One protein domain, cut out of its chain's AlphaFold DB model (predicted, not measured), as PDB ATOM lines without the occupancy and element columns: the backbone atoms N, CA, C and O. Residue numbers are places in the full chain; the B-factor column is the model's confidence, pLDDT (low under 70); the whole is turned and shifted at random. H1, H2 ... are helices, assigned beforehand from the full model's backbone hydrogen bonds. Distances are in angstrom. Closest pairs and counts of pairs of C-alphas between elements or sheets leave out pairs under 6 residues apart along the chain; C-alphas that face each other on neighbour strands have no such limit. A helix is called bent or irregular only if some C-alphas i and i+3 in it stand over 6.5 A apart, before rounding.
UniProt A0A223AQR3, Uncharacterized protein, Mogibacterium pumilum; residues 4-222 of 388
ATOM      1  N   LYS A   4      -1.381 -23.200 -27.554       92.31
ATOM      2  CA  LYS A   4      -0.452 -22.399 -26.752       92.31
ATOM      3  C   LYS A   4      -0.073 -21.098 -27.462       92.31
ATOM      4  O   LYS A   4      -0.227 -20.031 -26.875       92.31
ATOM      5  N   GLU A   5       0.334 -21.179 -28.729       91.44
ATOM      6  CA  GLU A   5       0.655 -20.001 -29.549       91.44
ATOM      7  C   GLU A   5      -0.543 -19.055 -29.667       91.44
ATOM      8  O   GLU A   5      -0.387 -17.848 -29.514       91.44
ATOM      9  N   LYS A   6      -1.760 -19.588 -29.856       91.38
ATOM     10  CA  LYS A   6      -2.989 -18.780 -29.879       91.38
ATOM     11  C   LYS A   6      -3.199 -18.031 -28.561       91.38
ATOM     12  O   LYS A   6      -3.488 -16.837 -28.578       91.38
ATOM     13  N   LYS A   7      -3.038 -18.701 -27.414       93.88
ATOM     14  CA  LYS A   7      -3.182 -18.068 -26.092       93.88
ATOM     15  C   LYS A   7      -2.152 -16.954 -25.885       93.88
ATOM     16  O   LYS A   7      -2.522 -15.869 -25.437       93.88
ATOM     17  N   GLU A   8      -0.892 -17.202 -26.240       94.31
ATOM     18  CA  GLU A   8       0.184 -16.205 -26.162       94.31
ATOM     19  C   GLU A   8      -0.073 -15.023 -27.113       94.31
ATOM     20  O   GLU A   8       0.085 -13.869 -26.714       94.31
ATOM     21  N   PHE A   9      -0.571 -15.282 -28.326       95.25
ATOM     22  CA  PHE A   9      -0.958 -14.245 -29.284       95.25
ATOM     23  C   PHE A   9      -2.085 -13.351 -28.766       95.25
ATOM     24  O   PHE A   9      -1.988 -12.126 -28.826       95.25
ATOM     25  N   ILE A  10      -3.130 -13.943 -28.188       96.00
ATOM     26  CA  ILE A  10      -4.241 -13.195 -27.587       96.00
ATOM     27  C   ILE A  10      -3.732 -12.295 -26.452       96.00
ATOM     28  O   ILE A  10      -4.127 -11.131 -26.357       96.00
ATOM     29  N   GLN A  11      -2.851 -12.809 -25.589       96.56
ATOM     30  CA  GLN A  11      -2.252 -12.027 -24.503       96.56
ATOM     31  C   GLN A  11      -1.391 -10.878 -25.036       96.56
ATOM     32  O   GLN A  11      -1.506  -9.751 -24.550       96.56
ATOM     33  N   TYR A  12      -0.596 -11.139 -26.074       96.69
ATOM     34  CA  TYR A  12       0.201 -10.126 -26.754       96.69
ATOM     35  C   TYR A  12      -0.658  -8.983 -27.309       96.69
ATOM     36  O   TYR A  12      -0.399  -7.821 -26.996       96.69
ATOM     37  N   LEU A  13      -1.727  -9.292 -28.057       96.62
ATOM     38  CA  LEU A  13      -2.636  -8.279 -28.604       96.62
ATOM     39  C   LEU A  13      -3.290  -7.432 -27.504       96.62
ATOM     40  O   LEU A  13      -3.356  -6.207 -27.629       96.62
ATOM     41  N   LYS A  14      -3.727  -8.064 -26.407       96.19
ATOM     42  CA  LYS A  14      -4.322  -7.367 -25.257       96.19
ATOM     43  C   LYS A  14      -3.325  -6.438 -24.561       96.19
ATOM     44  O   LYS A  14      -3.700  -5.337 -24.161       96.19
ATOM     45  N   GLU A  15      -2.062  -6.842 -24.420       96.56
ATOM     46  CA  GLU A  15      -1.021  -5.989 -23.830       96.56
ATOM     47  C   GLU A  15      -0.701  -4.786 -24.730       96.56
ATOM     48  O   GLU A  15      -0.633  -3.657 -24.246       96.56
ATOM     49  N   VAL A  16      -0.564  -5.001 -26.043       95.62
ATOM     50  CA  VAL A  16      -0.345  -3.914 -27.012       95.62
ATOM     51  C   VAL A  16      -1.504  -2.918 -26.978       95.62
ATOM     52  O   VAL A  16      -1.277  -1.709 -26.908       95.62
ATOM     53  N   GLU A  17      -2.747  -3.403 -26.968       95.88
ATOM     54  CA  GLU A  17      -3.929  -2.548 -26.854       95.88
ATOM     55  C   GLU A  17      -3.921  -1.752 -25.543       95.88
ATOM     56  O   GLU A  17      -4.125  -0.536 -25.554       95.88
ATOM     57  N   LYS A  18      -3.636  -2.407 -24.411       96.62
ATOM     58  CA  LYS A  18      -3.524  -1.762 -23.097       96.62
ATOM     59  C   LYS A  18      -2.474  -0.649 -23.111       96.62
ATOM     60  O   LYS A  18      -2.742   0.451 -22.625       96.62
ATOM     61  N   ASN A  19      -1.302  -0.900 -23.689       95.31
ATOM     62  CA  ASN A  19      -0.236   0.093 -23.824       95.31
ATOM     63  C   ASN A  19      -0.655   1.262 -24.727       95.31
ATOM     64  O   ASN A  19      -0.446   2.425 -24.377       95.31
ATOM     65  N   ALA A  20      -1.319   0.981 -25.851       94.06
ATOM     66  CA  ALA A  20      -1.838   2.012 -26.744       94.06
ATOM     67  C   ALA A  20      -2.927   2.868 -26.075       94.06
ATOM     68  O   ALA A  20      -2.923   4.089 -26.230       94.06
ATOM     69  N   ARG A  21      -3.818   2.264 -25.279       96.12
ATOM     70  CA  ARG A  21      -4.836   2.984 -24.495       96.12
ATOM     71  C   ARG A  21      -4.225   3.901 -23.448       96.12
ATOM     72  O   ARG A  21      -4.673   5.035 -23.318       96.12
ATOM     73  N   LYS A  22      -3.171   3.462 -22.754       96.00
ATOM     74  CA  LYS A  22      -2.432   4.328 -21.818       96.00
ATOM     75  C   LYS A  22      -1.895   5.585 -22.511       96.00
ATOM     76  O   LYS A  22      -1.954   6.664 -21.936       96.00
ATOM     77  N   LYS A  23      -1.404   5.459 -23.751       93.75
ATOM     78  CA  LYS A  23      -0.809   6.575 -24.511       93.75
ATOM     79  C   LYS A  23      -1.834   7.460 -25.225       93.75
ATOM     80  O   LYS A  23      -1.632   8.664 -25.332       93.75
ATOM     81  N   TYR A  24      -2.908   6.876 -25.755       91.62
ATOM     82  CA  TYR A  24      -3.832   7.554 -26.673       91.62
ATOM     83  C   TYR A  24      -5.285   7.626 -26.173       91.62
ATOM     84  O   TYR A  24      -6.163   8.091 -26.909       91.62
ATOM     85  N   GLY A  25      -5.560   7.178 -24.946       93.75
ATOM     86  CA  GLY A  25      -6.903   7.130 -24.371       93.75
ATOM     87  C   GLY A  25      -7.833   6.227 -25.181       93.75
ATOM     88  O   GLY A  25      -7.470   5.112 -25.542       93.75
ATOM     89  N   ASN A  26      -9.024   6.731 -25.516       92.31
ATOM     90  CA  ASN A  26     -10.040   6.005 -26.292       92.31
ATOM     91  C   ASN A  26      -9.958   6.255 -27.809       92.31
ATOM     92  O   ASN A  26     -10.923   6.021 -28.539       92.31
ATOM     93  N   ASN A  27      -8.827   6.757 -28.315       92.31
ATOM     94  CA  ASN A  27      -8.667   7.007 -29.743       92.31
ATOM     95  C   ASN A  27      -8.513   5.691 -30.521       92.31
ATOM     96  O   ASN A  27      -7.404   5.196 -30.720       92.31
ATOM     97  N   ARG A  28      -9.639   5.145 -30.992       92.81
ATOM     98  CA  ARG A  28      -9.701   3.862 -31.705       92.81
ATOM     99  C   ARG A  28      -8.744   3.785 -32.890       92.81
ATOM    100  O   ARG A  28      -8.023   2.805 -33.005       92.81
ATOM    101  N   ASP A  29      -8.718   4.797 -33.758       89.06
ATOM    102  CA  ASP A  29      -7.863   4.774 -34.955       89.06
ATOM    103  C   ASP A  29      -6.380   4.665 -34.562       89.06
ATOM    104  O   ASP A  29      -5.610   3.947 -35.193       89.06
ATOM    105  N   LYS A  30      -5.974   5.334 -33.475       90.38
ATOM    106  CA  LYS A  30      -4.613   5.233 -32.936       90.38
ATOM    107  C   LYS A  30      -4.328   3.862 -32.343       90.38
ATOM    108  O   LYS A  30      -3.288   3.295 -32.647       90.38
ATOM    109  N   ILE A  31      -5.249   3.326 -31.550       93.50
ATOM    110  CA  ILE A  31      -5.115   1.992 -30.954       93.50
ATOM    111  C   ILE A  31      -5.006   0.926 -32.050       93.50
ATOM    112  O   ILE A  31      -4.065   0.140 -32.049       93.50
ATOM    113  N   ASN A  32      -5.905   0.952 -33.034       94.81
ATOM    114  CA  ASN A  32      -5.892   0.032 -34.170       94.81
ATOM    115  C   ASN A  32      -4.606   0.154 -34.994       94.81
ATOM    116  O   ASN A  32      -4.057  -0.858 -35.426       94.81
ATOM    117  N   HIS A  33      -4.095   1.375 -35.185       92.00
ATOM    118  CA  HIS A  33      -2.812   1.576 -35.849       92.00
ATOM    119  C   HIS A  33      -1.660   0.897 -35.092       92.00
ATOM    120  O   HIS A  33      -0.832   0.246 -35.721       92.00
ATOM    121  N   GLU A  34      -1.617   1.003 -33.760       93.94
ATOM    122  CA  GLU A  34      -0.571   0.358 -32.954       93.94
ATOM    123  C   GLU A  34      -0.700  -1.163 -32.917       93.94
ATOM    124  O   GLU A  34       0.305  -1.855 -33.036       93.94
ATOM    125  N   VAL A  35      -1.921  -1.697 -32.823       95.56
ATOM    126  CA  VAL A  35      -2.159  -3.147 -32.905       95.56
ATOM    127  C   VAL A  35      -1.669  -3.694 -34.248       95.56
ATOM    128  O   VAL A  35      -0.944  -4.685 -34.279       95.56
ATOM    129  N   ALA A  36      -1.984  -3.019 -35.358       94.81
ATOM    130  CA  ALA A  36      -1.478  -3.409 -36.670       94.81
ATOM    131  C   ALA A  36       0.057  -3.301 -36.755       94.81
ATOM    132  O   ALA A  36       0.708  -4.219 -37.247       94.81
ATOM    133  N   ASN A  37       0.656  -2.221 -36.239       92.31
ATOM    134  CA  ASN A  37       2.117  -2.062 -36.196       92.31
ATOM    135  C   ASN A  37       2.801  -3.176 -35.403       92.31
ATOM    136  O   ASN A  37       3.834  -3.682 -35.833       92.31
ATOM    137  N   ALA A  38       2.212  -3.583 -34.284       94.56
ATOM    138  CA  ALA A  38       2.728  -4.647 -33.442       94.56
ATOM    139  C   ALA A  38       2.701  -6.019 -34.135       94.56
ATOM    140  O   ALA A  38       3.599  -6.827 -33.909       94.56
ATOM    141  N   ILE A  39       1.713  -6.277 -34.996       95.50
ATOM    142  CA  ILE A  39       1.648  -7.501 -35.811       95.50
ATOM    143  C   ILE A  39       2.657  -7.439 -36.970       95.50
ATOM    144  O   ILE A  39       3.326  -8.426 -37.249       95.50
ATOM    145  N   MET A  40       2.814  -6.275 -37.614       92.25
ATOM    146  CA  MET A  40       3.781  -6.069 -38.706       92.25
ATOM    147  C   MET A  40       5.246  -6.107 -38.255       92.25
ATOM    148  O   MET A  40       6.132  -6.363 -39.069       92.25
ATOM    149  N   TYR A  41       5.516  -5.756 -36.996       91.88
ATOM    150  CA  TYR A  41       6.859  -5.463 -36.498       91.88
ATOM    151  C   TYR A  41       7.915  -6.534 -36.802       91.88
ATOM    152  O   TYR A  41       8.968  -6.152 -37.323       91.88
ATOM    153  N   PRO A  42       7.675  -7.831 -36.546       89.62
ATOM    154  CA  PRO A  42       8.698  -8.857 -36.738       89.62
ATOM    155  C   PRO A  42       9.236  -8.899 -38.171       89.62
ATOM    156  O   PRO A  42      10.444  -8.796 -38.365       89.62
ATOM    157  N   SER A  43       8.344  -8.884 -39.166       88.00
ATOM    158  CA  SER A  43       8.722  -9.069 -40.576       88.00
ATOM    159  C   SER A  43       8.973  -7.764 -41.334       88.00
ATOM    160  O   SER A  43       9.736  -7.729 -42.299       88.00
ATOM    161  N   TYR A  44       8.358  -6.651 -40.912       82.75
ATOM    162  CA  TYR A  44       8.380  -5.393 -41.670       82.75
ATOM    163  C   TYR A  44       9.064  -4.218 -40.957       82.75
ATOM    164  O   TYR A  44       9.134  -3.127 -41.533       82.75
ATOM    165  N   SER A  45       9.647  -4.406 -39.766       81.19
ATOM    166  CA  SER A  45      10.388  -3.349 -39.044       81.19
ATOM    167  C   SER A  45      11.545  -2.733 -39.842       81.19
ATOM    168  O   SER A  45      11.832  -1.547 -39.668       81.19
ATOM    169  N   GLY A  46      12.166  -3.484 -40.760       67.62
ATOM    170  CA  GLY A  46      13.209  -3.003 -41.681       67.62
ATOM    171  C   GLY A  46      12.702  -2.538 -43.055       67.62
ATOM    172  O   GLY A  46      13.467  -1.980 -43.845       67.62
ATOM    173  N   SER A  47      11.419  -2.740 -43.374       68.00
ATOM    174  CA  SER A  47      10.881  -2.469 -44.712       68.00
ATOM    175  C   SER A  47      10.776  -0.973 -44.976       68.00
ATOM    176  O   SER A  47      10.044  -0.255 -44.295       68.00
ATOM    177  N   PHE A  48      11.479  -0.479 -46.000       57.94
ATOM    178  CA  PHE A  48      11.446   0.939 -46.361       57.94
ATOM    179  C   PHE A  48      10.020   1.411 -46.677       57.94
ATOM    180  O   PHE A  48       9.591   2.437 -46.154       57.94
ATOM    181  N   LEU A  49       9.276   0.667 -47.504       60.38
ATOM    182  CA  LEU A  49       7.925   1.049 -47.925       60.38
ATOM    183  C   LEU A  49       6.953   1.052 -46.743       60.38
ATOM    184  O   LEU A  49       6.256   2.047 -46.527       60.38
ATOM    185  N   GLN A  50       6.979  -0.009 -45.933       67.81
ATOM    186  CA  GLN A  50       6.081  -0.113 -44.789       67.81
ATOM    187  C   GLN A  50       6.431   0.907 -43.703       67.81
ATOM    188  O   GLN A  50       5.536   1.561 -43.187       67.81
ATOM    189  N   ASN A  51       7.710   1.203 -43.456       63.88
ATOM    190  CA  ASN A  51       8.103   2.276 -42.536       63.88
ATOM    191  C   ASN A  51       7.773   3.690 -43.032       63.88
ATOM    192  O   ASN A  51       7.761   4.622 -42.226       63.88
ATOM    193  N   HIS A  52       7.489   3.892 -44.325       63.09
ATOM    194  CA  HIS A  52       6.993   5.174 -44.848       63.09
ATOM    195  C   HIS A  52       5.468   5.300 -44.714       63.09
ATOM    196  O   HIS A  52       4.962   6.396 -44.451       63.09
ATOM    197  N   ALA A  53       4.735   4.190 -44.816       59.44
ATOM    198  CA  ALA A  53       3.287   4.144 -44.608       59.44
ATOM    199  C   ALA A  53       2.898   4.117 -43.113       59.44
ATOM    200  O   ALA A  53       1.989   4.840 -42.689       59.44
ATOM    201  N   ASN A  54       3.659   3.364 -42.317       68.81
ATOM    202  CA  ASN A  54       3.375   2.954 -40.943       68.81
ATOM    203  C   ASN A  54       4.527   3.284 -39.986       68.81
ATOM    204  O   ASN A  54       5.683   3.402 -40.394       68.81
ATOM    205  N   ASN A  55       4.210   3.465 -38.702       74.12
ATOM    206  CA  ASN A  55       5.208   3.730 -37.665       74.12
ATOM    207  C   ASN A  55       5.512   2.454 -36.874       74.12
ATOM    208  O   ASN A  55       5.122   2.347 -35.725       74.12
ATOM    209  N   ILE A  56       6.163   1.484 -37.514       74.38
ATOM    210  CA  ILE A  56       6.231   0.095 -37.030       74.38
ATOM    211  C   ILE A  56       7.113  -0.062 -35.783       74.38
ATOM    212  O   ILE A  56       6.813  -0.854 -34.896       74.38
ATOM    213  N   ASN A  57       8.187   0.719 -35.684       71.81
ATOM    214  CA  ASN A  57       9.093   0.686 -34.540       71.81
ATOM    215  C   ASN A  57       8.545   1.553 -33.398       71.81
ATOM    216  O   ASN A  57       8.924   2.719 -33.275       71.81
ATOM    217  N   THR A  58       7.640   0.996 -32.588       74.00
ATOM    218  CA  THR A  58       7.100   1.680 -31.404       74.00
ATOM    219  C   THR A  58       7.614   1.090 -30.099       74.00
ATOM    220  O   THR A  58       7.933  -0.093 -29.988       74.00
ATOM    221  N   ASP A  59       7.685   1.966 -29.102       82.12
ATOM    222  CA  ASP A  59       7.961   1.687 -27.692       82.12
ATOM    223  C   ASP A  59       6.834   0.894 -27.008       82.12
ATOM    224  O   ASP A  59       6.997   0.401 -25.898       82.12
ATOM    225  N   LEU A  60       5.684   0.757 -27.672       86.12
ATOM    226  CA  LEU A  60       4.498   0.097 -27.131       86.12
ATOM    227  C   LEU A  60       4.536  -1.427 -27.258       86.12
ATOM    228  O   LEU A  60       3.702  -2.100 -26.648       86.12
ATOM    229  N   ILE A  61       5.473  -1.954 -28.049       87.62
ATOM    230  CA  ILE A  61       5.637  -3.384 -28.294       87.62
ATOM    231  C   ILE A  61       6.500  -3.978 -27.168       87.62
ATOM    232  O   ILE A  61       7.687  -3.654 -27.080       87.62
ATOM    233  N   PRO A  62       5.955  -4.867 -26.320       88.00
ATOM    234  CA  PRO A  62       6.688  -5.506 -25.223       88.00
ATOM    235  C   PRO A  62       7.614  -6.633 -25.725       88.00
ATOM    236  O   PRO A  62       7.352  -7.815 -25.507       88.00
ATOM    237  N   LYS A  63       8.694  -6.263 -26.427       89.69
ATOM    238  CA  LYS A  63       9.537  -7.185 -27.212       89.69
ATOM    239  C   LYS A  63      10.149  -8.326 -26.405       89.69
ATOM    240  O   LYS A  63      10.099  -9.465 -26.845       89.69
ATOM    241  N   GLU A  64      10.705  -8.027 -25.234       88.75
ATOM    242  CA  GLU A  64      11.378  -9.026 -24.393       88.75
ATOM    243  C   GLU A  64      10.384 -10.053 -23.843       88.75
ATOM    244  O   GLU A  64      10.568 -11.257 -24.010       88.75
ATOM    245  N   LYS A  65       9.279  -9.567 -23.263       92.69
ATOM    246  CA  LYS A  65       8.223 -10.400 -22.666       92.69
ATOM    247  C   LYS A  65       7.565 -11.336 -23.685       92.69
ATOM    248  O   LYS A  65       7.146 -12.430 -23.323       92.69
ATOM    249  N   TYR A  66       7.463 -10.903 -24.939       93.62
ATOM    250  CA  TYR A  66       6.749 -11.614 -25.997       93.62
ATOM    251  C   TYR A  66       7.669 -12.012 -27.162       93.62
ATOM    252  O   TYR A  66       7.221 -12.136 -28.294       93.62
ATOM    253  N   SER A  67       8.956 -12.257 -26.916       93.44
ATOM    254  CA  SER A  67       9.909 -12.634 -27.973       93.44
ATOM    255  C   SER A  67       9.454 -13.855 -28.782       93.44
ATOM    256  O   SER A  67       9.505 -13.831 -30.007       93.44
ATOM    257  N   LYS A  68       8.904 -14.876 -28.111       94.06
ATOM    258  CA  LYS A  68       8.388 -16.097 -28.751       94.06
ATOM    259  C   LYS A  68       7.274 -15.815 -29.752       94.06
ATOM    260  O   LYS A  68       7.347 -16.297 -30.875       94.06
ATOM    261  N   ILE A  69       6.275 -15.007 -29.380       95.62
ATOM    262  CA  ILE A  69       5.182 -14.704 -30.311       95.62
ATOM    263  C   ILE A  69       5.630 -13.774 -31.435       95.62
ATOM    264  O   ILE A  69       5.100 -13.870 -32.535       95.62
ATOM    265  N   LEU A  70       6.623 -12.909 -31.199       94.06
ATOM    266  CA  LEU A  70       7.225 -12.127 -32.276       94.06
ATOM    267  C   LEU A  70       7.908 -13.043 -33.299       94.06
ATOM    268  O   LEU A  70       7.725 -12.826 -34.491       94.06
ATOM    269  N   THR A  71       8.608 -14.090 -32.852       94.56
ATOM    270  CA  THR A  71       9.134 -15.133 -33.745       94.56
ATOM    271  C   THR A  71       8.008 -15.865 -34.470       94.56
ATOM    272  O   THR A  71       8.040 -15.933 -35.689       94.56
ATOM    273  N   THR A  72       6.960 -16.316 -33.774       95.00
ATOM    274  CA  THR A  72       5.820 -16.989 -34.425       95.00
ATOM    275  C   THR A  72       5.141 -16.100 -35.469       95.00
ATOM    276  O   THR A  72       4.735 -16.583 -36.520       95.00
ATOM    277  N   LEU A  73       4.997 -14.801 -35.195       94.50
ATOM    278  CA  LEU A  73       4.463 -13.832 -36.150       94.50
ATOM    279  C   LEU A  73       5.356 -13.721 -37.387       94.50
ATOM    280  O   LEU A  73       4.822 -13.717 -38.494       94.50
ATOM    281  N   ASP A  74       6.676 -13.693 -37.214       93.44
ATOM    282  CA  ASP A  74       7.618 -13.726 -38.335       93.44
ATOM    283  C   ASP A  74       7.521 -15.034 -39.131       93.44
ATOM    284  O   ASP A  74       7.428 -15.017 -40.357       93.44
ATOM    285  N   ASP A  75       7.407 -16.169 -38.442       93.25
ATOM    286  CA  ASP A  75       7.217 -17.472 -39.077       93.25
ATOM    287  C   ASP A  75       5.924 -17.511 -39.900       93.25
ATOM    288  O   ASP A  75       5.894 -18.128 -40.962       93.25
ATOM    289  N   THR A  76       4.852 -16.821 -39.480       92.25
ATOM    290  CA  THR A  76       3.623 -16.775 -40.291       92.25
ATOM    291  C   THR A  76       3.838 -16.147 -41.673       92.25
ATOM    292  O   THR A  76       3.168 -16.555 -42.628       92.25
ATOM    293  N   ASN A  77       4.806 -15.231 -41.807       88.62
ATOM    294  CA  ASN A  77       5.196 -14.620 -43.077       88.62
ATOM    295  C   ASN A  77       5.927 -15.631 -43.977       88.62
ATOM    296  O   ASN A  77       5.492 -15.910 -45.096       88.62
ATOM    297  N   TYR A  78       6.975 -16.277 -43.463       84.38
ATOM    298  CA  TYR A  78       7.867 -17.107 -44.283       84.38
ATOM    299  C   TYR A  78       7.446 -18.577 -44.416       84.38
ATOM    300  O   TYR A  78       7.648 -19.188 -45.465       84.38
ATOM    301  N   ASP A  79       6.864 -19.166 -43.375       86.31
ATOM    302  CA  ASP A  79       6.655 -20.612 -43.286       86.31
ATOM    303  C   ASP A  79       5.290 -21.025 -43.852       86.31
ATOM    304  O   ASP A  79       4.229 -20.580 -43.405       86.31
ATOM    305  N   ILE A  80       5.309 -21.908 -44.849       83.75
ATOM    306  CA  ILE A  80       4.122 -22.423 -45.544       83.75
ATOM    307  C   ILE A  80       3.141 -23.178 -44.632       83.75
ATOM    308  O   ILE A  80       1.969 -23.299 -44.983       83.75
ATOM    309  N   ARG A  81       3.585 -23.663 -43.462       87.94
ATOM    310  CA  ARG A  81       2.734 -24.367 -42.484       87.94
ATOM    311  C   ARG A  81       1.664 -23.458 -41.884       87.94
ATOM    312  O   ARG A  81       0.625 -23.945 -41.436       87.94
ATOM    313  N   TYR A  82       1.897 -22.147 -41.862       88.94
ATOM    314  CA  TYR A  82       0.889 -21.182 -41.441       88.94
ATOM    315  C   TYR A  82       0.028 -20.781 -42.641       88.94
ATOM    316  O   TYR A  82       0.548 -20.232 -43.608       88.94
ATOM    317  N   PRO A  83      -1.298 -20.997 -42.603       88.06
ATOM    318  CA  PRO A  83      -2.157 -20.711 -43.750       88.06
ATOM    319  C   PRO A  83      -2.384 -19.213 -43.979       88.06
ATOM    320  O   PRO A  83      -2.900 -18.854 -45.035       88.06
ATOM    321  N   ILE A  84      -2.022 -18.366 -43.012       92.25
ATOM    322  CA  ILE A  84      -2.230 -16.918 -43.012       92.25
ATOM    323  C   ILE A  84      -0.911 -16.236 -42.683       92.25
ATOM    324  O   ILE A  84      -0.261 -16.607 -41.708       92.25
ATOM    325  N   ASP A  85      -0.569 -15.221 -43.464       93.44
ATOM    326  CA  ASP A  85       0.500 -14.271 -43.183       93.44
ATOM    327  C   ASP A  85      -0.065 -13.109 -42.353       93.44
ATOM    328  O   ASP A  85      -0.746 -12.220 -42.882       93.44
ATOM    329  N   LEU A  86       0.153 -13.146 -41.036       94.75
ATOM    330  CA  LEU A  86      -0.377 -12.130 -40.125       94.75
ATOM    331  C   LEU A  86       0.321 -10.766 -40.302       94.75
ATOM    332  O   LEU A  86      -0.395  -9.760 -40.377       94.75
ATOM    333  N   PRO A  87       1.665 -10.680 -40.404       93.12
ATOM    334  CA  PRO A  87       2.355  -9.433 -40.727       93.12
ATOM    335  C   PRO A  87       1.869  -8.784 -42.026       93.12
ATOM    336  O   PRO A  87       1.633  -7.571 -42.045       93.12
ATOM    337  N   HIS A  88       1.674  -9.565 -43.093       91.38
ATOM    338  CA  HIS A  88       1.167  -9.061 -44.368       91.38
ATOM    339  C   HIS A  88      -0.252  -8.503 -44.218       91.38
ATOM    340  O   HIS A  88      -0.500  -7.342 -44.537       91.38
ATOM    341  N   MET A  89      -1.163  -9.278 -43.620       94.38
ATOM    342  CA  MET A  89      -2.550  -8.873 -43.340       94.38
ATOM    343  C   MET A  89      -2.635  -7.552 -42.547       94.38
ATOM    344  O   MET A  89      -3.527  -6.726 -42.766       94.38
ATOM    345  N   ALA A  90      -1.676  -7.290 -41.658       92.94
ATOM    346  CA  ALA A  90      -1.630  -6.063 -40.869       92.94
ATOM    347  C   ALA A  90      -1.139  -4.818 -41.644       92.94
ATOM    348  O   ALA A  90      -1.447  -3.690 -41.238       92.94
ATOM    349  N   CYS A  91      -0.446  -4.983 -42.777       88.62
ATOM    350  CA  CYS A  91       0.044  -3.884 -43.622       88.62
ATOM    351  C   CYS A  91      -1.058  -2.934 -44.120       88.62
ATOM    352  O   CYS A  91      -0.954  -1.717 -43.886       88.62
ATOM    353  N   PRO A  92      -2.132  -3.419 -44.767       88.50
ATOM    354  CA  PRO A  92      -3.214  -2.552 -45.221       88.50
ATOM    355  C   PRO A  92      -4.052  -2.004 -44.054       88.50
ATOM    356  O   PRO A  92      -4.501  -0.854 -44.114       88.50
ATOM    357  N   LEU A  93      -4.188  -2.751 -42.953       90.81
ATOM    358  CA  LEU A  93      -4.896  -2.316 -41.742       90.81
ATOM    359  C   LEU A  93      -4.212  -1.127 -41.063       90.81
ATOM    360  O   LEU A  93      -4.858  -0.101 -40.824       90.81
ATOM    361  N   GLY A  94      -2.905  -1.223 -40.803       85.94
ATOM    362  CA  GLY A  94      -2.118  -0.132 -40.224       85.94
ATOM    363  C   GLY A  94      -2.090   1.087 -41.142       85.94
ATOM    364  O   GLY A  94      -2.268   2.225 -40.695       85.94
ATOM    365  N   SER A  95      -1.981   0.843 -42.447       77.94
ATOM    366  CA  SER A  95      -1.964   1.873 -43.484       77.94
ATOM    367  C   SER A  95      -3.288   2.630 -43.611       77.94
ATOM    368  O   SER A  95      -3.287   3.816 -43.949       77.94
ATOM    369  N   TYR A  96      -4.426   1.999 -43.327       82.19
ATOM    370  CA  TYR A  96      -5.722   2.677 -43.338       82.19
ATOM    371  C   TYR A  96      -5.896   3.610 -42.133       82.19
ATOM    372  O   TYR A  96      -6.441   4.721 -42.248       82.19
ATOM    373  N   GLU A  97      -5.442   3.154 -40.966       82.69
ATOM    374  CA  GLU A  97      -5.638   3.866 -39.714       82.69
ATOM    375  C   GLU A  97      -4.812   5.150 -39.627       82.69
ATOM    376  O   GLU A  97      -3.731   5.300 -40.211       82.69
ATOM    377  N   LYS A  98      -5.374   6.143 -38.932       73.50
ATOM    378  CA  LYS A  98      -4.788   7.481 -38.878       73.50
ATOM    379  C   LYS A  98      -3.563   7.481 -37.963       73.50
ATOM    380  O   LYS A  98      -3.686   7.485 -36.741       73.50
ATOM    381  N   SER A  99      -2.377   7.596 -38.559       66.00
ATOM    382  CA  SER A  99      -1.108   7.630 -37.825       66.00
ATOM    383  C   SER A  99      -0.652   9.061 -37.530       66.00
ATOM    384  O   SER A  99      -0.972   9.625 -36.485       66.00
ATOM    385  N   SER A 100       0.063   9.713 -38.443       62.59
ATOM    386  CA  SER A 100       0.541  11.090 -38.298       62.59
ATOM    387  C   SER A 100       0.174  11.936 -39.511       62.59
ATOM    388  O   SER A 100      -0.007  11.435 -40.620       62.59
ATOM    389  N   ARG A 101       0.092  13.255 -39.319       43.59
ATOM    390  CA  ARG A 101      -0.338  14.197 -40.365       43.59
ATOM    391  C   ARG A 101       0.510  14.113 -41.644       43.59
ATOM    392  O   ARG A 101      -0.037  14.249 -42.730       43.59
ATOM    393  N   ILE A 102       1.818  13.871 -41.524       37.81
ATOM    394  CA  ILE A 102       2.743  13.749 -42.667       37.81
ATOM    395  C   ILE A 102       2.507  12.442 -43.433       37.81
ATOM    396  O   ILE A 102       2.477  12.448 -44.663       37.81
ATOM    397  N   ARG A 103       2.282  11.331 -42.726       59.78
ATOM    398  CA  ARG A 103       2.010  10.030 -43.350       59.78
ATOM    399  C   ARG A 103       0.671  10.042 -44.083       59.78
ATOM    400  O   ARG A 103       0.606   9.587 -45.216       59.78
ATOM    401  N   GLU A 104      -0.358  10.675 -43.521       54.22
ATOM    402  CA  GLU A 104      -1.647  10.855 -44.210       54.22
ATOM    403  C   GLU A 104      -1.509  11.650 -45.525       54.22
ATOM    404  O   GLU A 104      -2.195  11.351 -46.501       54.22
ATOM    405  N   ILE A 105      -0.586  12.621 -45.590       38.59
ATOM    406  CA  ILE A 105      -0.276  13.355 -46.829       38.59
ATOM    407  C   ILE A 105       0.393  12.435 -47.860       38.59
ATOM    408  O   ILE A 105       0.039  12.490 -49.036       38.59
ATOM    409  N   ILE A 106       1.330  11.577 -47.441       47.88
ATOM    410  CA  ILE A 106       1.978  10.596 -48.329       47.88
ATOM    411  C   ILE A 106       0.935   9.620 -48.885       47.88
ATOM    412  O   ILE A 106       0.847   9.469 -50.102       47.88
ATOM    413  N   LYS A 107       0.089   9.045 -48.020       56.00
ATOM    414  CA  LYS A 107      -1.016   8.155 -48.414       56.00
ATOM    415  C   LYS A 107      -1.924   8.826 -49.444       56.00
ATOM    416  O   LYS A 107      -2.217   8.244 -50.483       56.00
ATOM    417  N   PHE A 108      -2.315  10.078 -49.191       44.06
ATOM    418  CA  PHE A 108      -3.152  10.869 -50.092       44.06
ATOM    419  C   PHE A 108      -2.507  11.112 -51.465       44.06
ATOM    420  O   PHE A 108      -3.188  11.020 -52.485       44.06
ATOM    421  N   ILE A 109      -1.206  11.405 -51.518       43.31
ATOM    422  CA  ILE A 109      -0.495  11.643 -52.782       43.31
ATOM    423  C   ILE A 109      -0.376  10.343 -53.584       43.31
ATOM    424  O   ILE A 109      -0.679  10.346 -54.778       43.31
ATOM    425  N   SER A 110      -0.013   9.233 -52.934       46.84
ATOM    426  CA  SER A 110       0.154   7.920 -53.575       46.84
ATOM    427  C   SER A 110      -1.109   7.425 -54.284       46.84
ATOM    428  O   SER A 110      -1.016   6.667 -55.242       46.84
ATOM    429  N   VAL A 111      -2.292   7.878 -53.861       47.25
ATOM    430  CA  VAL A 111      -3.589   7.415 -54.385       47.25
ATOM    431  C   VAL A 111      -4.284   8.381 -55.355       47.25
ATOM    432  O   VAL A 111      -5.445   8.168 -55.713       47.25
ATOM    433  N   THR A 112      -3.616   9.456 -55.775       40.03
ATOM    434  CA  THR A 112      -4.070  10.314 -56.895       40.03
ATOM    435  C   THR A 112      -3.485   9.786 -58.219       40.03
ATOM    436  O   THR A 112      -2.418   9.197 -58.130       40.03
ATOM    437  N   PRO A 113      -4.089   9.917 -59.427       37.44
ATOM    438  CA  PRO A 113      -5.344  10.572 -59.811       37.44
ATOM    439  C   PRO A 113      -6.466   9.621 -60.321       37.44
ATOM    440  O   PRO A 113      -6.237   8.454 -60.598       37.44
ATOM    441  N   PHE A 114      -7.666  10.214 -60.493       41.38
ATOM    442  CA  PHE A 114      -8.985   9.662 -60.906       41.38
ATOM    443  C   PHE A 114      -9.743   8.952 -59.783       41.38
ATOM    444  O   PHE A 114      -9.536   7.773 -59.534       41.38
ATOM    445  N   THR A 115     -10.600   9.672 -59.049       41.09
ATOM    446  CA  THR A 115     -11.194   9.116 -57.824       41.09
ATOM    447  C   THR A 115     -12.684   9.413 -57.700       41.09
ATOM    448  O   THR A 115     -13.068  10.578 -57.582       41.09
ATOM    449  N   ILE A 116     -13.480   8.342 -57.667       39.53
ATOM    450  CA  ILE A 116     -14.835   8.286 -57.092       39.53
ATOM    451  C   ILE A 116     -14.751   7.805 -55.620       39.53
ATOM    452  O   ILE A 116     -15.529   8.249 -54.784       39.53
ATOM    453  N   GLU A 117     -13.739   6.997 -55.269       50.44
ATOM    454  CA  GLU A 117     -13.512   6.446 -53.919       50.44
ATOM    455  C   GLU A 117     -12.538   7.235 -53.024       50.44
ATOM    456  O   GLU A 117     -11.689   8.009 -53.491       50.44
ATOM    457  N   SER A 118     -12.604   6.970 -51.710       61.91
ATOM    458  CA  SER A 118     -11.758   7.625 -50.709       61.91
ATOM    459  C   SER A 118     -10.258   7.305 -50.901       61.91
ATOM    460  O   SER A 118      -9.885   6.173 -51.222       61.91
ATOM    461  N   PRO A 119      -9.353   8.275 -50.664       59.91
ATOM    462  CA  PRO A 119      -7.907   8.051 -50.668       59.91
ATOM    463  C   PRO A 119      -7.443   6.886 -49.778       59.91
ATOM    464  O   PRO A 119      -6.576   6.119 -50.182       59.91
ATOM    465  N   LYS A 120      -8.042   6.719 -48.594       69.00
ATOM    466  CA  LYS A 120      -7.676   5.652 -47.651       69.00
ATOM    467  C   LYS A 120      -8.024   4.265 -48.177       69.00
ATOM    468  O   LYS A 120      -7.208   3.360 -48.061       69.00
ATOM    469  N   THR A 121      -9.193   4.125 -48.800       66.38
ATOM    470  CA  THR A 121      -9.646   2.868 -49.413       66.38
ATOM    471  C   THR A 121      -8.696   2.432 -50.526       66.38
ATOM    472  O   THR A 121      -8.197   1.317 -50.506       66.38
ATOM    473  N   LYS A 122      -8.324   3.339 -51.435       65.31
ATOM    474  CA  LYS A 122      -7.340   3.019 -52.484       65.31
ATOM    475  C   LYS A 122      -5.968   2.654 -51.921       65.31
ATOM    476  O   LYS A 122      -5.305   1.778 -52.458       65.31
ATOM    477  N   PHE A 123      -5.536   3.316 -50.845       70.25
ATOM    478  CA  PHE A 123      -4.243   3.023 -50.228       70.25
ATOM    479  C   PHE A 123      -4.245   1.665 -49.525       70.25
ATOM    480  O   PHE A 123      -3.234   0.976 -49.563       70.25
ATOM    481  N   PHE A 124      -5.375   1.277 -48.928       82.69
ATOM    482  CA  PHE A 124      -5.592  -0.066 -48.399       82.69
ATOM    483  C   PHE A 124      -5.396  -1.105 -49.501       82.69
ATOM    484  O   PHE A 124      -4.506  -1.930 -49.375       82.69
ATOM    485  N   TYR A 125      -6.107  -0.961 -50.624       72.19
ATOM    486  CA  TYR A 125      -5.998  -1.883 -51.755       72.19
ATOM    487  C   TYR A 125      -4.577  -2.018 -52.308       72.19
ATOM    488  O   TYR A 125      -4.147  -3.112 -52.651       72.19
ATOM    489  N   LEU A 126      -3.833  -0.913 -52.390       65.94
ATOM    490  CA  LEU A 126      -2.440  -0.918 -52.854       65.94
ATOM    491  C   LEU A 126      -1.460  -1.603 -51.895       65.94
ATOM    492  O   LEU A 126      -0.382  -1.978 -52.339       65.94
ATOM    493  N   ASN A 127      -1.795  -1.696 -50.607       68.50
ATOM    494  CA  ASN A 127      -1.005  -2.414 -49.600       68.50
ATOM    495  C   ASN A 127      -1.597  -3.793 -49.282       68.50
ATOM    496  O   ASN A 127      -1.176  -4.393 -48.302       68.50
ATOM    497  N   SER A 128      -2.593  -4.230 -50.050       78.38
ATOM    498  CA  SER A 128      -3.241  -5.534 -49.952       78.38
ATOM    499  C   SER A 128      -3.279  -6.169 -51.350       78.38
ATOM    500  O   SER A 128      -2.497  -5.799 -52.228       78.38
ATOM    501  N   LEU A 129      -4.290  -6.995 -51.605       65.50
ATOM    502  CA  LEU A 129      -4.575  -7.727 -52.840       65.50
ATOM    503  C   LEU A 129      -4.258  -7.011 -54.158       65.50
ATOM    504  O   LEU A 129      -3.710  -7.632 -55.062       65.50
ATOM    505  N   THR A 130      -4.555  -5.713 -54.318       56.56
ATOM    506  CA  THR A 130      -4.177  -5.021 -55.564       56.56
ATOM    507  C   THR A 130      -2.663  -4.923 -55.701       56.56
ATOM    508  O   THR A 130      -2.149  -5.168 -56.782       56.56
ATOM    509  N   GLY A 131      -1.953  -4.539 -54.639       55.72
ATOM    510  CA  GLY A 131      -0.493  -4.467 -54.631       55.72
ATOM    511  C   GLY A 131       0.153  -5.807 -54.970       55.72
ATOM    512  O   GLY A 131       1.022  -5.846 -55.838       55.72
ATOM    513  N   ASP A 132      -0.348  -6.883 -54.369       58.22
ATOM    514  CA  ASP A 132       0.186  -8.237 -54.527       58.22
ATOM    515  C   ASP A 132      -0.094  -8.839 -55.898       58.22
ATOM    516  O   ASP A 132       0.798  -9.428 -56.510       58.22
ATOM    517  N   ILE A 133      -1.279  -8.577 -56.464       53.00
ATOM    518  CA  ILE A 133      -1.572  -8.872 -57.874       53.00
ATOM    519  C   ILE A 133      -0.517  -8.235 -58.803       53.00
ATOM    520  O   ILE A 133      -0.207  -8.798 -59.857       53.00
ATOM    521  N   TRP A 134       0.049  -7.077 -58.437       48.47
ATOM    522  CA  TRP A 134       1.064  -6.377 -59.237       48.47
ATOM    523  C   TRP A 134       2.509  -6.793 -58.965       48.47
ATOM    524  O   TRP A 134       3.387  -6.446 -59.757       48.47
ATOM    525  N   THR A 135       2.793  -7.493 -57.872       48.34
ATOM    526  CA  THR A 135       4.162  -7.841 -57.471       48.34
ATOM    527  C   THR A 135       4.372  -9.350 -57.505       48.34
ATOM    528  O   THR A 135       5.168  -9.821 -58.321       48.34
ATOM    529  N   ASN A 136       3.666 -10.090 -56.653       54.19
ATOM    530  CA  ASN A 136       3.598 -11.547 -56.592       54.19
ATOM    531  C   ASN A 136       2.476 -11.938 -55.614       54.19
ATOM    532  O   ASN A 136       2.552 -11.544 -54.456       54.19
ATOM    533  N   ILE A 137       1.482 -12.716 -56.051       64.38
ATOM    534  CA  ILE A 137       0.385 -13.188 -55.193       64.38
ATOM    535  C   ILE A 137       0.471 -14.705 -55.017       64.38
ATOM    536  O   ILE A 137       0.619 -15.439 -55.995       64.38
ATOM    537  N   ASN A 138       0.358 -15.174 -53.776       69.19
ATOM    538  CA  ASN A 138       0.178 -16.588 -53.449       69.19
ATOM    539  C   ASN A 138      -1.121 -16.797 -52.642       69.19
ATOM    540  O   ASN A 138      -1.758 -15.841 -52.197       69.19
ATOM    541  N   ASP A 139      -1.533 -18.053 -52.445       77.50
ATOM    542  CA  ASP A 139      -2.795 -18.367 -51.759       77.50
ATOM    543  C   ASP A 139      -2.827 -17.912 -50.292       77.50
ATOM    544  O   ASP A 139      -3.902 -17.652 -49.747       77.50
ATOM    545  N   LYS A 140      -1.662 -17.842 -49.634       83.44
ATOM    546  CA  LYS A 140      -1.536 -17.351 -48.259       83.44
ATOM    547  C   LYS A 140      -1.819 -15.850 -48.215       83.44
ATOM    548  O   LYS A 140      -2.689 -15.436 -47.451       83.44
ATOM    549  N   ASP A 141      -1.170 -15.082 -49.084       78.69
ATOM    550  CA  ASP A 141      -1.346 -13.633 -49.208       78.69
ATOM    551  C   ASP A 141      -2.795 -13.295 -49.578       78.69
ATOM    552  O   ASP A 141      -3.435 -12.472 -48.929       78.69
ATOM    553  N   MET A 142      -3.391 -14.052 -50.510       78.81
ATOM    554  CA  MET A 142      -4.800 -13.890 -50.879       78.81
ATOM    555  C   MET A 142      -5.749 -14.075 -49.683       78.81
ATOM    556  O   MET A 142      -6.712 -13.317 -49.536       78.81
ATOM    557  N   ARG A 143      -5.514 -15.071 -48.815       86.75
ATOM    558  CA  ARG A 143      -6.325 -15.256 -47.598       86.75
ATOM    559  C   ARG A 143      -6.109 -14.115 -46.605       86.75
ATOM    560  O   ARG A 143      -7.089 -13.580 -46.089       86.75
ATOM    561  N   SER A 144      -4.856 -13.725 -46.387       91.50
ATOM    562  CA  SER A 144      -4.472 -12.599 -45.529       91.50
ATOM    563  C   SER A 144      -5.133 -11.288 -45.949       91.50
ATOM    564  O   SER A 144      -5.651 -10.547 -45.113       91.50
ATOM    565  N   ASP A 145      -5.180 -11.021 -47.249       88.19
ATOM    566  CA  ASP A 145      -5.799  -9.828 -47.807       88.19
ATOM    567  C   ASP A 145      -7.315  -9.797 -47.647       88.19
ATOM    568  O   ASP A 145      -7.887  -8.756 -47.306       88.19
ATOM    569  N   LYS A 146      -7.981 -10.937 -47.878       87.50
ATOM    570  CA  LYS A 146      -9.422 -11.068 -47.635       87.50
ATOM    571  C   LYS A 146      -9.739 -10.844 -46.159       87.50
ATOM    572  O   LYS A 146     -10.672 -10.102 -45.858       87.50
ATOM    573  N   ASP A 147      -8.932 -11.396 -45.253       95.19
ATOM    574  CA  ASP A 147      -9.105 -11.216 -43.808       95.19
ATOM    575  C   ASP A 147      -8.944  -9.742 -43.409       95.19
ATOM    576  O   ASP A 147      -9.812  -9.179 -42.735       95.19
ATOM    577  N   ALA A 148      -7.912  -9.055 -43.915       95.00
ATOM    578  CA  ALA A 148      -7.757  -7.615 -43.715       95.00
ATOM    579  C   ALA A 148      -8.973  -6.829 -44.235       95.00
ATOM    580  O   ALA A 148      -9.452  -5.888 -43.590       95.00
ATOM    581  N   PHE A 149      -9.473  -7.189 -45.422       89.88
ATOM    582  CA  PHE A 149     -10.624  -6.531 -46.031       89.88
ATOM    583  C   PHE A 149     -11.884  -6.710 -45.177       89.88
ATOM    584  O   PHE A 149     -12.584  -5.731 -44.896       89.88
ATOM    585  N   ILE A 150     -12.130  -7.928 -44.693       94.12
ATOM    586  CA  ILE A 150     -13.236  -8.260 -43.793       94.12
ATOM    587  C   ILE A 150     -13.149  -7.424 -42.514       94.12
ATOM    588  O   ILE A 150     -14.114  -6.740 -42.169       94.12
ATOM    589  N   PHE A 151     -11.993  -7.379 -41.847       95.38
ATOM    590  CA  PHE A 151     -11.835  -6.618 -40.597       95.38
ATOM    591  C   PHE A 151     -12.117  -5.132 -40.789       95.38
ATOM    592  O   PHE A 151     -12.631  -4.454 -39.895       95.38
ATOM    593  N   LYS A 152     -11.790  -4.607 -41.972       92.19
ATOM    594  CA  LYS A 152     -11.933  -3.188 -42.264       92.19
ATOM    595  C   LYS A 152     -13.337  -2.795 -42.705       92.19
ATOM    596  O   LYS A 152     -13.809  -1.720 -42.312       92.19
ATOM    597  N   PHE A 153     -13.969  -3.605 -43.547       87.12
ATOM    598  CA  PHE A 153     -15.149  -3.191 -44.303       87.12
ATOM    599  C   PHE A 153     -16.409  -3.988 -43.986       87.12
ATOM    600  O   PHE A 153     -17.492  -3.441 -44.187       87.12
ATOM    601  N   HIS A 154     -16.296  -5.201 -43.446       94.06
ATOM    602  CA  HIS A 154     -17.465  -6.008 -43.115       94.06
ATOM    603  C   HIS A 154     -18.329  -5.331 -42.039       94.06
ATOM    604  O   HIS A 154     -17.775  -4.919 -41.015       94.06
ATOM    605  N   PRO A 155     -19.666  -5.246 -42.187       90.94
ATOM    606  CA  PRO A 155     -20.540  -4.579 -41.215       90.94
ATOM    607  C   PRO A 155     -20.364  -5.050 -39.761       90.94
ATOM    608  O   PRO A 155     -20.375  -4.225 -38.853       90.94
ATOM    609  N   LYS A 156     -20.109  -6.350 -39.543       94.62
ATOM    610  CA  LYS A 156     -19.849  -6.940 -38.209       94.62
ATOM    611  C   LYS A 156     -18.604  -6.373 -37.509       94.62
ATOM    612  O   LYS A 156     -18.558  -6.320 -36.280       94.62
ATOM    613  N   TYR A 157     -17.580  -5.989 -38.275       94.75
ATOM    614  CA  TYR A 157     -16.262  -5.613 -37.747       94.75
ATOM    615  C   TYR A 157     -15.891  -4.156 -37.980       94.75
ATOM    616  O   TYR A 157     -15.089  -3.586 -37.236       94.75
ATOM    617  N   ARG A 158     -16.498  -3.517 -38.981       89.06
ATOM    618  CA  ARG A 158     -16.196  -2.149 -39.370       89.06
ATOM    619  C   ARG A 158     -16.337  -1.214 -38.177       89.06
ATOM    620  O   ARG A 158     -17.422  -0.908 -37.698       89.06
ATOM    621  N   GLY A 159     -15.196  -0.680 -37.768       87.62
ATOM    622  CA  GLY A 159     -15.108   0.298 -36.699       87.62
ATOM    623  C   GLY A 159     -14.965  -0.277 -35.290       87.62
ATOM    624  O   GLY A 159     -14.971   0.512 -34.344       87.62
ATOM    625  N   ARG A 160     -14.767  -1.591 -35.157       94.75
ATOM    626  CA  ARG A 160     -14.322  -2.246 -33.924       94.75
ATOM    627  C   ARG A 160     -12.803  -2.148 -33.761       94.75
ATOM    628  O   ARG A 160     -12.086  -1.643 -34.635       94.75
ATOM    629  N   LEU A 161     -12.318  -2.585 -32.603       96.06
ATOM    630  CA  LEU A 161     -10.888  -2.718 -32.355       96.06
ATOM    631  C   LEU A 161     -10.334  -3.928 -33.102       96.06
ATOM    632  O   LEU A 161     -10.986  -4.971 -33.172       96.06
ATOM    633  N   TYR A 162      -9.138  -3.786 -33.671       96.31
ATOM    634  CA  TYR A 162      -8.504  -4.876 -34.414       96.31
ATOM    635  C   TYR A 162      -8.130  -6.047 -33.512       96.31
ATOM    636  O   TYR A 162      -8.274  -7.181 -33.943       96.31
ATOM    637  N   SER A 163      -7.726  -5.793 -32.266       94.88
ATOM    638  CA  SER A 163      -7.484  -6.831 -31.259       94.88
ATOM    639  C   SER A 163      -8.708  -7.736 -31.093       94.88
ATOM    640  O   SER A 163      -8.620  -8.925 -31.379       94.88
ATOM    641  N   ASP A 164      -9.863  -7.170 -30.737       95.88
ATOM    642  CA  ASP A 164     -11.112  -7.926 -30.564       95.88
ATOM    643  C   ASP A 164     -11.552  -8.622 -31.853       95.88
ATOM    644  O   ASP A 164     -11.968  -9.776 -31.834       95.88
ATOM    645  N   THR A 165     -11.438  -7.922 -32.984       96.81
ATOM    646  CA  THR A 165     -11.842  -8.439 -34.297       96.81
ATOM    647  C   THR A 165     -11.023  -9.664 -34.693       96.81
ATOM    648  O   THR A 165     -11.597 -10.674 -35.083       96.81
ATOM    649  N   ILE A 166      -9.694  -9.592 -34.571       96.06
ATOM    650  CA  ILE A 166      -8.770 -10.686 -34.898       96.06
ATOM    651  C   ILE A 166      -9.029 -11.880 -33.979       96.06
ATOM    652  O   ILE A 166      -9.122 -13.010 -34.454       96.06
ATOM    653  N   ILE A 167      -9.174 -11.631 -32.672       94.44
ATOM    654  CA  ILE A 167      -9.428 -12.682 -31.681       94.44
ATOM    655  C   ILE A 167     -10.747 -13.394 -31.986       94.44
ATOM    656  O   ILE A 167     -10.775 -14.619 -32.037       94.44
ATOM    657  N   GLU A 168     -11.826 -12.641 -32.208       95.69
ATOM    658  CA  GLU A 168     -13.136 -13.215 -32.508       95.69
ATOM    659  C   GLU A 168     -13.120 -13.970 -33.841       95.69
ATOM    660  O   GLU A 168     -13.608 -15.092 -33.918       95.69
ATOM    661  N   TYR A 169     -12.539 -13.374 -34.885       95.38
ATOM    662  CA  TYR A 169     -12.587 -13.934 -36.229       95.38
ATOM    663  C   TYR A 169     -11.857 -15.273 -36.343       95.38
ATOM    664  O   TYR A 169     -12.425 -16.228 -36.869       95.38
ATOM    665  N   TYR A 170     -10.627 -15.362 -35.825       93.44
ATOM    666  CA  TYR A 170      -9.818 -16.585 -35.895       93.44
ATOM    667  C   TYR A 170     -10.226 -17.662 -34.879       93.44
ATOM    668  O   TYR A 170      -9.642 -18.748 -34.878       93.44
ATOM    669  N   ASN A 171     -11.207 -17.377 -34.018       90.62
ATOM    670  CA  ASN A 171     -11.783 -18.345 -33.088       90.62
ATOM    671  C   ASN A 171     -13.079 -18.986 -33.617       90.62
ATOM    672  O   ASN A 171     -13.802 -19.613 -32.852       90.62
ATOM    673  N   GLN A 172     -13.386 -18.801 -34.902       89.19
ATOM    674  CA  GLN A 172     -14.522 -19.436 -35.561       89.19
ATOM    675  C   GLN A 172     -14.120 -20.770 -36.195       89.19
ATOM    676  O   GLN A 172     -13.007 -20.916 -36.713       89.19
ATOM    677  N   ASP A 173     -15.061 -21.709 -36.203       88.56
ATOM    678  CA  ASP A 173     -14.948 -22.955 -36.955       88.56
ATOM    679  C   ASP A 173     -15.183 -22.709 -38.452       88.56
ATOM    680  O   ASP A 173     -15.903 -21.791 -38.832       88.56
ATOM    681  N   ASP A 174     -14.571 -23.528 -39.312       89.56
ATOM    682  CA  ASP A 174     -14.697 -23.428 -40.777       89.56
ATOM    683  C   ASP A 174     -14.386 -22.023 -41.343       89.56
ATOM    684  O   ASP A 174     -15.138 -21.398 -42.098       89.56
ATOM    685  N   LEU A 175     -13.210 -21.511 -40.970       90.62
ATOM    686  CA  LEU A 175     -12.769 -20.168 -41.339       90.62
ATOM    687  C   LEU A 175     -12.691 -19.941 -42.858       90.62
ATOM    688  O   LEU A 175     -12.796 -18.807 -43.311       90.62
ATOM    689  N   ASN A 176     -12.488 -20.990 -43.661       87.75
ATOM    690  CA  ASN A 176     -12.409 -20.848 -45.116       87.75
ATOM    691  C   ASN A 176     -13.761 -20.472 -45.719       87.75
ATOM    692  O   ASN A 176     -13.818 -19.526 -46.502       87.75
ATOM    693  N   ARG A 177     -14.840 -21.153 -45.319       92.06
ATOM    694  CA  ARG A 177     -16.192 -20.801 -45.759       92.06
ATOM    695  C   ARG A 177     -16.591 -19.418 -45.247       92.06
ATOM    696  O   ARG A 177     -16.999 -18.570 -46.038       92.06
ATOM    697  N   ILE A 178     -16.379 -19.165 -43.952       92.50
ATOM    698  CA  ILE A 178     -16.700 -17.875 -43.318       92.50
ATOM    699  C   ILE A 178     -15.959 -16.723 -44.004       92.50
ATOM    700  O   ILE A 178     -16.548 -15.672 -44.247       92.50
ATOM    701  N   ARG A 179     -14.685 -16.911 -44.372       92.81
ATOM    702  CA  ARG A 179     -13.903 -15.907 -45.102       92.81
ATOM    703  C   ARG A 179     -14.567 -15.516 -46.416       92.81
ATOM    704  O   ARG A 179     -14.690 -14.329 -46.692       92.81
ATOM    705  N   GLU A 180     -14.982 -16.477 -47.233       88.69
ATOM    706  CA  GLU A 180     -15.586 -16.168 -48.534       88.69
ATOM    707  C   GLU A 180     -16.959 -15.500 -48.385       88.69
ATOM    708  O   GLU A 180     -17.247 -14.517 -49.073       88.69
ATOM    709  N   GLU A 181     -17.774 -15.972 -47.439       90.81
ATOM    710  CA  GLU A 181     -19.082 -15.385 -47.128       90.81
ATOM    711  C   GLU A 181     -18.940 -13.930 -46.667       90.81
ATOM    712  O   GLU A 181     -19.495 -13.022 -47.291       90.81
ATOM    713  N   MET A 182     -18.112 -13.686 -45.649       93.44
ATOM    714  CA  MET A 182     -17.891 -12.344 -45.109       93.44
ATOM    715  C   MET A 182     -17.177 -11.431 -46.112       93.44
ATOM    716  O   MET A 182     -17.453 -10.233 -46.165       93.44
ATOM    717  N   TYR A 183     -16.274 -11.953 -46.945       85.25
ATOM    718  CA  TYR A 183     -15.652 -11.163 -48.008       85.25
ATOM    719  C   TYR A 183     -16.703 -10.681 -49.017       85.25
ATOM    720  O   TYR A 183     -16.762  -9.490 -49.341       85.25
ATOM    721  N   SER A 184     -17.587 -11.583 -49.452       80.44
ATOM    722  CA  SER A 184     -18.691 -11.262 -50.357       80.44
ATOM    723  C   SER A 184     -19.667 -10.259 -49.735       80.44
ATOM    724  O   SER A 184     -20.024  -9.265 -50.368       80.44
ATOM    725  N   GLU A 185     -20.058 -10.451 -48.474       83.88
ATOM    726  CA  GLU A 185     -20.930  -9.527 -47.739       83.88
ATOM    727  C   GLU A 185     -20.314  -8.132 -47.594       83.88
ATOM    728  O   GLU A 185     -20.984  -7.122 -47.834       83.88
ATOM    729  N   ALA A 186     -19.019  -8.053 -47.276       83.62
ATOM    730  CA  ALA A 186     -18.303  -6.787 -47.195       83.62
ATOM    731  C   ALA A 186     -18.295  -6.059 -48.550       83.62
ATOM    732  O   ALA A 186     -18.551  -4.853 -48.589       83.62
ATOM    733  N   LEU A 187     -18.086  -6.775 -49.660       73.69
ATOM    734  CA  LEU A 187     -18.168  -6.212 -51.011       73.69
ATOM    735  C   LEU A 187     -19.583  -5.724 -51.352       73.69
ATOM    736  O   LEU A 187     -19.734  -4.599 -51.825       73.69
ATOM    737  N   ARG A 188     -20.627  -6.510 -51.054       71.12
ATOM    738  CA  ARG A 188     -22.029  -6.091 -51.253       71.12
ATOM    739  C   ARG A 188     -22.366  -4.842 -50.446       71.12
ATOM    740  O   ARG A 188     -23.045  -3.959 -50.951       71.12
ATOM    741  N   SER A 189     -21.849  -4.728 -49.222       71.94
ATOM    742  CA  SER A 189     -22.073  -3.549 -48.374       71.94
ATOM    743  C   SER A 189     -21.423  -2.267 -48.914       71.94
ATOM    744  O   SER A 189     -21.840  -1.163 -48.561       71.94
ATOM    745  N   GLN A 190     -20.391  -2.394 -49.756       65.69
ATOM    746  CA  GLN A 190     -19.770  -1.271 -50.462       65.69
ATOM    747  C   GLN A 190     -20.473  -0.948 -51.782       65.69
ATOM    748  O   GLN A 190     -20.365   0.183 -52.262       65.69
ATOM    749  N   ALA A 191     -21.142  -1.937 -52.373       54.09
ATOM    750  CA  ALA A 191     -21.709  -1.851 -53.702       54.09
ATOM    751  C   ALA A 191     -22.869  -0.846 -53.773       54.09
ATOM    752  O   ALA A 191     -23.722  -0.762 -52.888       54.09
ATOM    753  N   GLY A 192     -22.894  -0.063 -54.853       48.06
ATOM    754  CA  GLY A 192     -24.030   0.795 -55.183       48.06
ATOM    755  C   GLY A 192     -25.225  -0.007 -55.722       48.06
ATOM    756  O   GLY A 192     -25.074  -1.181 -56.065       48.06
ATOM    757  N   PRO A 193     -26.415   0.609 -55.850       39.56
ATOM    758  CA  PRO A 193     -27.584  -0.055 -56.424       39.56
ATOM    759  C   PRO A 193     -27.276  -0.674 -57.795       39.56
ATOM    760  O   PRO A 193     -26.760   0.009 -58.679       39.56
ATOM    761  N   GLY A 194     -27.596  -1.960 -57.964       42.50
ATOM    762  CA  GLY A 194     -27.367  -2.699 -59.211       42.50
ATOM    763  C   GLY A 194     -25.929  -3.180 -59.438       42.50
ATOM    764  O   GLY A 194     -25.642  -3.664 -60.527       42.50
ATOM    765  N   ILE A 195     -25.038  -3.059 -58.445       45.28
ATOM    766  CA  ILE A 195     -23.658  -3.559 -58.501       45.28
ATOM    767  C   ILE A 195     -23.546  -4.819 -57.625       45.28
ATOM    768  O   ILE A 195     -23.880  -4.810 -56.443       45.28
ATOM    769  N   SER A 196     -23.075  -5.918 -58.204       50.03
ATOM    770  CA  SER A 196     -22.768  -7.178 -57.517       50.03
ATOM    771  C   SER A 196     -21.424  -7.123 -56.774       50.03
ATOM    772  O   SER A 196     -20.581  -6.262 -57.026       50.03
ATOM    773  N   ALA A 197     -21.189  -8.078 -55.868       58.31
ATOM    774  CA  ALA A 197     -19.933  -8.178 -55.119       58.31
ATOM    775  C   ALA A 197     -18.703  -8.285 -56.033       58.31
ATOM    776  O   ALA A 197     -17.728  -7.565 -55.829       58.31
ATOM    777  N   ASP A 198     -18.765  -9.131 -57.062       51.56
ATOM    778  CA  ASP A 198     -17.650  -9.338 -57.994       51.56
ATOM    779  C   ASP A 198     -17.345  -8.075 -58.807       51.56
ATOM    780  O   ASP A 198     -16.189  -7.752 -59.085       51.56
ATOM    781  N   GLU A 199     -18.385  -7.316 -59.157       46.50
ATOM    782  CA  GLU A 199     -18.245  -6.031 -59.840       46.50
ATOM    783  C   GLU A 199     -17.627  -4.976 -58.937       46.50
ATOM    784  O   GLU A 199     -16.721  -4.261 -59.366       46.50
ATOM    785  N   GLN A 200     -18.075  -4.902 -57.685       58.12
ATOM    786  CA  GLN A 200     -17.494  -3.996 -56.704       58.12
ATOM    787  C   GLN A 200     -16.023  -4.348 -56.447       58.12
ATOM    788  O   GLN A 200     -15.174  -3.458 -56.425       58.12
ATOM    789  N   ASN A 201     -15.699  -5.640 -56.345       62.03
ATOM    790  CA  ASN A 201     -14.332  -6.129 -56.187       62.03
ATOM    791  C   ASN A 201     -13.443  -5.688 -57.355       62.03
ATOM    792  O   ASN A 201     -12.385  -5.087 -57.164       62.03
ATOM    793  N   PHE A 202     -13.916  -5.907 -58.581       54.06
ATOM    794  CA  PHE A 202     -13.226  -5.463 -59.783       54.06
ATOM    795  C   PHE A 202     -12.999  -3.938 -59.792       54.06
ATOM    796  O   PHE A 202     -11.891  -3.478 -60.083       54.06
ATOM    797  N   LEU A 203     -14.027  -3.142 -59.468       51.94
ATOM    798  CA  LEU A 203     -13.945  -1.676 -59.460       51.94
ATOM    799  C   LEU A 203     -12.901  -1.175 -58.460       51.94
ATOM    800  O   LEU A 203     -12.083  -0.317 -58.805       51.94
ATOM    801  N   ASN A 204     -12.891  -1.753 -57.262       63.84
ATOM    802  CA  ASN A 204     -11.944  -1.428 -56.205       63.84
ATOM    803  C   ASN A 204     -10.484  -1.649 -56.658       63.84
ATOM    804  O   ASN A 204      -9.638  -0.754 -56.536       63.84
ATOM    805  N   HIS A 205     -10.193  -2.809 -57.261       60.22
ATOM    806  CA  HIS A 205      -8.871  -3.107 -57.824       60.22
ATOM    807  C   HIS A 205      -8.507  -2.154 -58.964       60.22
ATOM    808  O   HIS A 205      -7.419  -1.577 -58.971       60.22
ATOM    809  N   PHE A 206      -9.433  -1.926 -59.896       53.38
ATOM    810  CA  PHE A 206      -9.223  -1.051 -61.046       53.38
ATOM    811  C   PHE A 206      -8.852   0.383 -60.631       53.38
ATOM    812  O   PHE A 206      -7.870   0.947 -61.126       53.38
ATOM    813  N   TRP A 207      -9.596   0.973 -59.690       52.97
ATOM    814  CA  TRP A 207      -9.330   2.331 -59.211       52.97
ATOM    815  C   TRP A 207      -8.036   2.440 -58.410       52.97
ATOM    816  O   TRP A 207      -7.340   3.458 -58.502       52.97
ATOM    817  N   ALA A 208      -7.685   1.408 -57.644       60.59
ATOM    818  CA  ALA A 208      -6.399   1.341 -56.966       60.59
ATOM    819  C   ALA A 208      -5.242   1.272 -57.976       60.59
ATOM    820  O   ALA A 208      -4.293   2.048 -57.857       60.59
ATOM    821  N   SER A 209      -5.339   0.464 -59.031       51.16
ATOM    822  CA  SER A 209      -4.296   0.346 -60.061       51.16
ATOM    823  C   SER A 209      -4.051   1.626 -60.859       51.16
ATOM    824  O   SER A 209      -2.916   1.904 -61.240       51.16
ATOM    825  N   LEU A 210      -5.088   2.439 -61.086       49.50
ATOM    826  CA  LEU A 210      -4.970   3.718 -61.801       49.50
ATOM    827  C   LEU A 210      -4.340   4.853 -60.981       49.50
ATOM    828  O   LEU A 210      -4.065   5.931 -61.515       49.50
ATOM    829  N   SER A 211      -4.095   4.625 -59.695       51.91
ATOM    830  CA  SER A 211      -3.403   5.581 -58.838       51.91
ATOM    831  C   SER A 211      -1.900   5.666 -59.135       51.91
ATOM    832  O   SER A 211      -1.319   4.764 -59.733       51.91
ATOM    833  N   PHE A 212      -1.222   6.723 -58.673       46.66
ATOM    834  CA  PHE A 212       0.230   6.851 -58.838       46.66
ATOM    835  C   PHE A 212       1.003   5.689 -58.200       46.66
ATOM    836  O   PHE A 212       1.982   5.232 -58.787       46.66
ATOM    837  N   GLY A 213       0.567   5.199 -57.035       49.53
ATOM    838  CA  GLY A 213       1.139   4.024 -56.380       49.53
ATOM    839  C   GLY A 213       0.931   2.751 -57.198       49.53
ATOM    840  O   GLY A 213       1.891   2.022 -57.422       49.53
ATOM    841  N   GLY A 214      -0.275   2.536 -57.730       52.50
ATOM    842  CA  GLY A 214      -0.579   1.396 -58.603       52.50
ATOM    843  C   GLY A 214       0.238   1.410 -59.896       52.50
ATOM    844  O   GLY A 214       0.877   0.421 -60.240       52.50
ATOM    845  N   ILE A 215       0.320   2.564 -60.567       46.78
ATOM    846  CA  ILE A 215       1.131   2.755 -61.781       46.78
ATOM    847  C   ILE A 215       2.622   2.520 -61.513       46.78
ATOM    848  O   ILE A 215       3.316   1.954 -62.358       46.78
ATOM    849  N   ALA A 216       3.123   2.933 -60.347       44.06
ATOM    850  CA  ALA A 216       4.505   2.687 -59.951       44.06
ATOM    851  C   ALA A 216       4.776   1.199 -59.657       44.06
ATOM    852  O   ALA A 216       5.798   0.687 -60.113       44.06
ATOM    853  N   LEU A 217       3.865   0.505 -58.959       46.06
ATOM    854  CA  LEU A 217       3.970  -0.930 -58.650       46.06
ATOM    855  C   LEU A 217       3.916  -1.799 -59.917       46.06
ATOM    856  O   LEU A 217       4.776  -2.657 -60.098       46.06
ATOM    857  N   MET A 218       3.027  -1.481 -60.867       44.16
ATOM    858  CA  MET A 218       2.981  -2.122 -62.196       44.16
ATOM    859  C   MET A 218       4.298  -1.983 -62.987       44.16
ATOM    860  O   MET A 218       4.590  -2.774 -63.882       44.16
ATOM    861  N   GLY A 219       5.122  -0.976 -62.682       33.97
ATOM    862  CA  GLY A 219       6.440  -0.799 -63.291       33.97
ATOM    863  C   GLY A 219       7.505  -1.794 -62.805       33.97
ATOM    864  O   GLY A 219       8.541  -1.910 -63.467       33.97
ATOM    865  N   ILE A 220       7.262  -2.489 -61.683       33.94
ATOM    866  CA  ILE A 220       8.232  -3.322 -60.949       33.94
ATOM    867  C   ILE A 220       7.993  -4.837 -61.155       33.94
ATOM    868  O   ILE A 220       8.977  -5.576 -61.148       33.94
ATOM    869  N   GLY A 221       6.766  -5.313 -61.427       33.59
ATOM    870  CA  GLY A 221       6.449  -6.753 -61.517       33.59
ATOM    871  C   GLY A 221       5.367  -7.139 -62.546       33.59
ATOM    872  O   GLY A 221       4.292  -6.567 -62.595       33.59
ATOM    873  N   VAL A 222       5.721  -8.097 -63.412       32.25
ATOM    874  CA  VAL A 222       4.923  -9.017 -64.266       32.25
ATOM    875  C   VAL A 222       3.598  -8.531 -64.910       32.25
ATOM    876  O   VAL A 222       2.487  -8.801 -64.468       32.25
TER     877      VAL A 222
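What this domain is: This is residues 4 to 222 of the 388 residues of an uncharacterized protein of Mogibacterium pumilum (UniProt A0A223AQR3). What is the main picture? Short helices crossing one another make a rounded body with H5 in its middle, and H2, H4, H7 and H9 pack round H5. H1 and H10 lie together toward one end of the body, H12 and H13 toward the other, with H8 packing on H13, H11 on H9, and H6 on H3 and H7. What is it made of? The printed part has 219 residues with thirteen named helices, H1 to H13 in order, and no named strand, so the class is all helix. It is compact, with a radius of gyration of the C-alphas of 16.6 A and spans of 48 by 40 by 36 A.

Where its parts are: Where do the first helices run? H1, residues 4 to 24, begins with C-alpha 4 at (-0.452, -22.399, -26.752) and is 30.1 A long. H2 is residues 28 to 44, 22.6 A, with a kink of 32 degrees near residue 38; H3 is 48 to 53, H4 67 to 78, H5 86 to 96, H6 101 to 110. H2 is irregular, C-alphas 39 and 42 being 7.2 A apart, and H5 only just, C-alphas 89 and 92 being 6.6 A apart. Which follow? H7 is residues 119 to 126, H8 129 to 135, H9 139 to 153, 20.9 A, and H10 162 to 169. H11 is 175 to 190, 22.1 A, H12 197 to 209, and H13 212 to 218, ending with C-alpha 218 at (2.981, -2.122, -62.196).

How they stand to each other: What does H1 touch? It touches H2 at a steep tilt of 49 degrees, C-alphas of Ala 20 and Ile 31 closest at 5.3 A, and, with residues 10 to 17 alone, H10, Leu 13 and Ser 163 at 5.7 A. How does H5 stand? It touches H2, Met 40 and Pro 87 closest at 4.2 A, and H7, Pro 92 and Phe 124 at 4.7 A, each running the opposite way to it. What of the backbones? Every O i to N i+4 pair is within hydrogen-bond range in H1, H3 and H6 to H13, but 11 of 13 in H2, 7 of 8 in H4 and 5 of 7 in H5.

The domain as a whole: How far does it reach? The two C-alphas farthest apart, those of Glu 64 and Gly 194, are 52.5 A apart. Is it continuous? The printed part has no cut, and the link H3 to H4, 13 residues, is long. Where is confidence low? Residues 46 to 54, 99 to 122, 126 to 127, 129 to 138 and 190 to 222 are under 70 in pLDDT.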